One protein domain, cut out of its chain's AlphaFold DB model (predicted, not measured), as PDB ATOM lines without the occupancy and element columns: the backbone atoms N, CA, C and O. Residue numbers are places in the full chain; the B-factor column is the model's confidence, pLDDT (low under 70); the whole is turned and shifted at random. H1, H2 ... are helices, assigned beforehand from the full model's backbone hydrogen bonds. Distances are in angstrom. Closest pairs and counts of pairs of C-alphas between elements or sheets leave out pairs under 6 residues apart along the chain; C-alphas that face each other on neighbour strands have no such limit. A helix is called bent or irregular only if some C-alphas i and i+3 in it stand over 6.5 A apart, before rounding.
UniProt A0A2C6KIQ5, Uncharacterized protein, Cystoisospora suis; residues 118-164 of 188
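What this domain is: This is residues 118 to 164 of the 188 residues of an uncharacterized protein of Cystoisospora suis (UniProt A0A2C6KIQ5). Two long helices, H1 and H2, meet near their ends at a sharp turn at residue 141 and make an open, flat V, with nothing filling the space between the arms. The printed part has 47 residues with two named helices, H1 then H2, and no named strand; its class is all helix. It is extended, with a radius of gyration of the C-alphas of 17.0 A, and spans 51 by 27 by 5 A.

Where its parts are: H1, the longest helix, holds residues 118 to 140 and runs 33.7 A from C-alpha 118 at (117.563, 98.983, 179.439) to C-alpha 140 at (110.818, 125.033, 199.703). H2 holds residues 142 to 163, is 32.3 A long and ends with C-alpha 163 at (130.159, 105.799, 224.700). H2 is irregular, but only just: C-alphas 157 and 160 are 6.6 A apart.

How they stand to each other: H1 and H2 touch only at the corner by their link, and only just, with 3 pairs of C-alphas within 8 A. H1 touches H2 with residues 138 to 139 alone, and H2 touches H1 with residues 144 to 145 alone; the closest C-alphas of the two helices, those of Ala 138 and Leu 145, are 7.0 A apart. Their lines are about perpendicular, at 82 degrees. In H1 every O i to N i+4 pair is within hydrogen-bond range; in H2, 16 of 18 are.

The domain as a whole: The C-alphas farthest apart, those of Arg 118 and Leu 164, are 51.3 A apart. The printed part has no cut, and the link from H1 to H2 is tight. The mean pLDDT of the printed part is 70.7; 17 residues are under 70, among them 144 to 147 and 158 to 164.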
ATOM      1  N   ARG A 118     118.584  97.974 179.781       71.31
ATOM      2  CA  ARG A 118     117.563  98.983 179.439       71.31
ATOM      3  C   ARG A 118     116.597  99.223 180.602       71.31
ATOM      4  O   ARG A 118     116.318 100.376 180.933       71.31
ATOM      5  N   HIS A 119     116.164  98.159 181.275       70.12
ATOM      6  CA  HIS A 119     115.320  98.257 182.462       70.12
ATOM      7  C   HIS A 119     116.035  98.972 183.620       70.12
ATOM      8  O   HIS A 119     115.476  99.896 184.206       70.12
ATOM      9  N   ALA A 120     117.299  98.639 183.893       67.69
ATOM     10  CA  ALA A 120     118.097  99.286 184.934       67.69
ATOM     11  C   ALA A 120     118.269 100.792 184.681       67.69
ATOM     12  O   ALA A 120     118.125 101.592 185.608       67.69
ATOM     13  N   ARG A 121     118.496 101.206 183.425       75.81
ATOM     14  CA  ARG A 121     118.550 102.631 183.051       75.81
ATOM     15  C   ARG A 121     117.208 103.336 183.279       75.81
ATOM     16  O   ARG A 121     117.198 104.449 183.802       75.81
ATOM     17  N   ALA A 122     116.087 102.691 182.952       73.69
ATOM     18  CA  ALA A 122     114.748 103.241 183.181       73.69
ATOM     19  C   ALA A 122     114.382 103.335 184.677       73.69
ATOM     20  O   ALA A 122     113.742 104.294 185.112       73.69
ATOM     21  N   VAL A 123     114.808 102.364 185.487       82.12
ATOM     22  CA  VAL A 123     114.625 102.402 186.945       82.12
ATOM     23  C   VAL A 123     115.481 103.510 187.559       82.12
ATOM     24  O   VAL A 123     114.974 104.301 188.357       82.12
ATOM     25  N   MET A 124     116.745 103.633 187.144       78.56
ATOM     26  CA  MET A 124     117.634 104.695 187.619       78.56
ATOM     27  C   MET A 124     117.137 106.095 187.234       78.56
ATOM     28  O   MET A 124     117.206 107.005 188.062       78.56
ATOM     29  N   SER A 125     116.586 106.287 186.031       80.06
ATOM     30  CA  SER A 125     116.040 107.591 185.626       80.06
ATOM     31  C   SER A 125     114.803 107.986 186.443       80.06
ATOM     32  O   SER A 125     114.713 109.130 186.893       80.06
ATOM     33  N   ARG A 126     113.902 107.035 186.732       80.44
ATOM     34  CA  ARG A 126     112.737 107.248 187.615       80.44
ATOM     35  C   ARG A 126     113.131 107.500 189.070       80.44
ATOM     36  O   ARG A 126     112.505 108.310 189.745       80.44
ATOM     37  N   ALA A 127     114.155 106.814 189.576       79.06
ATOM     38  CA  ALA A 127     114.664 107.063 190.923       79.06
ATOM     39  C   ALA A 127     115.267 108.472 191.024       79.06
ATOM     40  O   ALA A 127     114.983 109.207 191.970       79.06
ATOM     41  N   ARG A 128     116.035 108.885 190.009       81.44
ATOM     42  CA  ARG A 128     116.664 110.208 189.965       81.44
ATOM     43  C   ARG A 128     115.639 111.340 189.914       81.44
ATOM     44  O   ARG A 128     115.814 112.319 190.638       81.44
ATOM     45  N   SER A 129     114.562 111.202 189.137       80.88
ATOM     46  CA  SER A 129     113.501 112.218 189.092       80.88
ATOM     47  C   SER A 129     112.766 112.355 190.431       80.88
ATOM     48  O   SER A 129     112.519 113.474 190.877       80.88
ATOM     49  N   LYS A 130     112.504 111.244 191.135       82.31
ATOM     50  CA  LYS A 130     111.908 111.265 192.484       82.31
ATOM     51  C   LYS A 130     112.817 111.931 193.517       82.31
ATOM     52  O   LYS A 130     112.341 112.737 194.312       82.31
ATOM     53  N   VAL A 131     114.119 111.639 193.487       78.69
ATOM     54  CA  VAL A 131     115.099 112.279 194.384       78.69
ATOM     55  C   VAL A 131     115.185 113.782 194.113       78.69
ATOM     56  O   VAL A 131     115.192 114.567 195.057       78.69
ATOM     57  N   GLN A 132     115.193 114.203 192.846       80.94
ATOM     58  CA  GLN A 132     115.203 115.626 192.494       80.94
ATOM     59  C   GLN A 132     113.922 116.349 192.931       80.94
ATOM     60  O   GLN A 132     114.011 117.457 193.457       80.94
ATOM     61  N   ALA A 133     112.751 115.725 192.780       73.81
ATOM     62  CA  ALA A 133     111.488 116.283 193.262       73.81
ATOM     63  C   ALA A 133     111.483 116.444 194.791       73.81
ATOM     64  O   ALA A 133     111.161 117.519 195.294       73.81
ATOM     65  N   ALA A 134     111.938 115.421 195.525       70.69
ATOM     66  CA  ALA A 134     112.056 115.479 196.980       70.69
ATOM     67  C   ALA A 134     113.065 116.545 197.444       70.69
ATOM     68  O   ALA A 134     112.808 117.257 198.412       70.69
ATOM     69  N   MET A 135     114.192 116.705 196.739       71.12
ATOM     70  CA  MET A 135     115.161 117.764 197.041       71.12
ATOM     71  C   MET A 135     114.601 119.164 196.782       71.12
ATOM     72  O   MET A 135     114.846 120.066 197.579       71.12
ATOM     73  N   LYS A 136     113.825 119.349 195.710       74.62
ATOM     74  CA  LYS A 136     113.168 120.628 195.418       74.62
ATOM     75  C   LYS A 136     112.126 120.976 196.489       74.62
ATOM     76  O   LYS A 136     112.137 122.085 197.010       74.62
ATOM     77  N   GLN A 137     111.321 120.001 196.904       73.19
ATOM     78  CA  GLN A 137     110.346 120.168 197.985       73.19
ATOM     79  C   GLN A 137     111.021 120.438 199.344       73.19
ATOM     80  O   GLN A 137     110.537 121.232 200.146       73.19
ATOM     81  N   ALA A 138     112.187 119.836 199.602       61.66
ATOM     82  CA  ALA A 138     112.979 120.130 200.797       61.66
ATOM     83  C   ALA A 138     113.564 121.557 200.790       61.66
ATOM     84  O   ALA A 138     113.680 122.169 201.853       61.66
ATOM     85  N   GLN A 139     113.902 122.109 199.616       67.50
ATOM     86  CA  GLN A 139     114.355 123.501 199.483       67.50
ATOM     87  C   GLN A 139     113.236 124.519 199.737       67.50
ATOM     88  O   GLN A 139     113.512 125.595 200.263       67.50
ATOM     89  N   GLU A 140     111.984 124.177 199.430       77.00
ATOM     90  CA  GLU A 140     110.818 125.033 199.703       77.00
ATOM     91  C   GLU A 140     110.518 125.158 201.211       77.00
ATOM     92  O   GLU A 140     109.877 126.115 201.650       77.00
ATOM     93  N   HIS A 141     111.062 124.257 202.035       70.00
ATOM     94  CA  HIS A 141     110.900 124.272 203.487       70.00
ATOM     95  C   HIS A 141     112.248 124.339 204.230       70.00
ATOM     96  O   HIS A 141     112.611 123.407 204.957       70.00
ATOM     97  N   PRO A 142     112.977 125.475 204.168       64.38
ATOM     98  CA  PRO A 142     114.283 125.627 204.823       64.38
ATOM     99  C   PRO A 142     114.215 125.434 206.349       64.38
ATOM    100  O   PRO A 142     115.198 125.056 206.983       64.38
ATOM    101  N   ARG A 143     113.034 125.630 206.949       70.31
ATOM    102  CA  ARG A 143     112.781 125.384 208.376       70.31
ATOM    103  C   ARG A 143     112.841 123.897 208.742       70.31
ATOM    104  O   ARG A 143     113.295 123.572 209.836       70.31
ATOM    105  N   ILE A 144     112.440 123.005 207.834       67.25
ATOM    106  CA  ILE A 144     112.515 121.553 208.045       67.25
ATOM    107  C   ILE A 144     113.973 121.097 207.946       67.25
ATOM    108  O   ILE A 144     114.433 120.348 208.801       67.25
ATOM    109  N   LEU A 145     114.738 121.625 206.983       64.06
ATOM    110  CA  LEU A 145     116.183 121.377 206.894       64.06
ATOM    111  C   LEU A 145     116.927 121.852 208.148       64.06
ATOM    112  O   LEU A 145     117.764 121.119 208.674       64.06
ATOM    113  N   ALA A 146     116.584 123.030 208.675       68.88
ATOM    114  CA  ALA A 146     117.154 123.530 209.923       68.88
ATOM    115  C   ALA A 146     116.794 122.636 211.122       68.88
ATOM    116  O   ALA A 146     117.668 122.324 211.927       68.88
ATOM    117  N   ALA A 147     115.544 122.170 211.224       68.62
ATOM    118  CA  ALA A 147     115.109 121.269 212.293       68.62
ATOM    119  C   ALA A 147     115.804 119.895 212.225       68.62
ATOM    120  O   ALA A 147     116.245 119.378 213.252       68.62
ATOM    121  N   VAL A 148     115.966 119.331 211.024       71.12
ATOM    122  CA  VAL A 148     116.691 118.069 210.808       71.12
ATOM    123  C   VAL A 148     118.177 118.234 211.132       71.12
ATOM    124  O   VAL A 148     118.739 117.400 211.839       71.12
ATOM    125  N   ALA A 149     118.812 119.325 210.696       69.12
ATOM    126  CA  ALA A 149     120.201 119.619 211.040       69.12
ATOM    127  C   ALA A 149     120.387 119.768 212.559       69.12
ATOM    128  O   ALA A 149     121.318 119.194 213.126       69.12
ATOM    129  N   LEU A 150     119.467 120.464 213.238       74.00
ATOM    130  CA  LEU A 150     119.499 120.614 214.693       74.00
ATOM    131  C   LEU A 150     119.353 119.260 215.403       74.00
ATOM    132  O   LEU A 150     120.078 118.991 216.360       74.00
ATOM    133  N   ALA A 151     118.468 118.385 214.913       69.31
ATOM    134  CA  ALA A 151     118.275 117.039 215.453       69.31
ATOM    135  C   ALA A 151     119.521 116.154 215.278       69.31
ATOM    136  O   ALA A 151     119.908 115.449 216.212       69.31
ATOM    137  N   VAL A 152     120.192 116.227 214.123       72.62
ATOM    138  CA  VAL A 152     121.450 115.502 213.870       72.62
ATOM    139  C   VAL A 152     122.575 116.015 214.772       72.62
ATOM    140  O   VAL A 152     123.309 115.206 215.338       72.62
ATOM    141  N   ILE A 153     122.685 117.331 214.978       74.69
ATOM    142  CA  ILE A 153     123.674 117.924 215.895       74.69
ATOM    143  C   ILE A 153     123.409 117.476 217.340       74.69
ATOM    144  O   ILE A 153     124.339 117.081 218.043       74.69
ATOM    145  N   LEU A 154     122.146 117.466 217.779       75.56
ATOM    146  CA  LEU A 154     121.770 117.006 219.121       75.56
ATOM    147  C   LEU A 154     122.062 115.505 219.317       75.56
ATOM    148  O   LEU A 154     122.537 115.087 220.377       75.56
ATOM    149  N   ALA A 155     121.824 114.688 218.289       71.06
ATOM    150  CA  ALA A 155     122.149 113.263 218.298       71.06
ATOM    151  C   ALA A 155     123.671 113.024 218.323       71.06
ATOM    152  O   ALA A 155     124.167 112.210 219.102       71.06
ATOM    153  N   ALA A 156     124.435 113.784 217.535       71.25
ATOM    154  CA  ALA A 156     125.894 113.716 217.521       71.25
ATOM    155  C   ALA A 156     126.512 114.164 218.856       71.25
ATOM    156  O   ALA A 156     127.483 113.562 219.307       71.25
ATOM    157  N   ALA A 157     125.923 115.158 219.529       70.88
ATOM    158  CA  ALA A 157     126.358 115.609 220.852       70.88
ATOM    159  C   ALA A 157     126.051 114.592 221.968       70.88
ATOM    160  O   ALA A 157     126.770 114.518 222.965       70.88
ATOM    161  N   THR A 158     125.011 113.770 221.804       66.81
ATOM    162  CA  THR A 158     124.619 112.753 222.794       66.81
ATOM    163  C   THR A 158     125.274 111.385 222.563       66.81
ATOM    164  O   THR A 158     125.469 110.632 223.520       66.81
ATOM    165  N   ALA A 159     125.730 111.081 221.344       57.75
ATOM    166  CA  ALA A 159     126.496 109.871 221.025       57.75
ATOM    167  C   ALA A 159     127.780 109.654 221.874       57.75
ATOM    168  O   ALA A 159     127.987 108.530 222.349       57.75
ATOM    169  N   PRO A 160     128.644 110.659 222.143       56.09
ATOM    170  CA  PRO A 160     129.820 110.465 222.996       56.09
ATOM    171  C   PRO A 160     129.457 110.235 224.470       56.09
ATOM    172  O   PRO A 160     130.171 109.512 225.167       56.09
ATOM    173  N   LEU A 161     128.317 110.757 224.943       56.97
ATOM    174  CA  LEU A 161     127.822 110.498 226.303       56.97
ATOM    175  C   LEU A 161     127.370 109.040 226.479       56.97
ATOM    176  O   LEU A 161     127.511 108.474 227.564       56.97
ATOM    177  N   LEU A 162     126.886 108.406 225.408       56.06
ATOM    178  CA  LEU A 162     126.543 106.983 225.403       56.06
ATOM    179  C   LEU A 162     127.791 106.087 225.360       56.06
ATOM    180  O   LEU A 162     127.811 105.048 226.025       56.06
ATOM    181  N   LYS A 163     128.868 106.516 224.683       49.72
ATOM    182  CA  LYS A 163     130.159 105.799 224.700       49.72
ATOM    183  C   LYS A 163     130.858 105.829 226.063       49.72
ATOM    184  O   LYS A 163     131.585 104.896 226.383       49.72
ATOM    185  N   LEU A 164     130.590 106.827 226.908       51.72
ATOM    186  CA  LEU A 164     131.120 106.871 228.280       51.72
ATOM    187  C   LEU A 164     130.458 105.860 229.233       51.72
ATOM    188  O   LEU A 164     131.040 105.538 230.267       51.72
TER     189      LEU A 164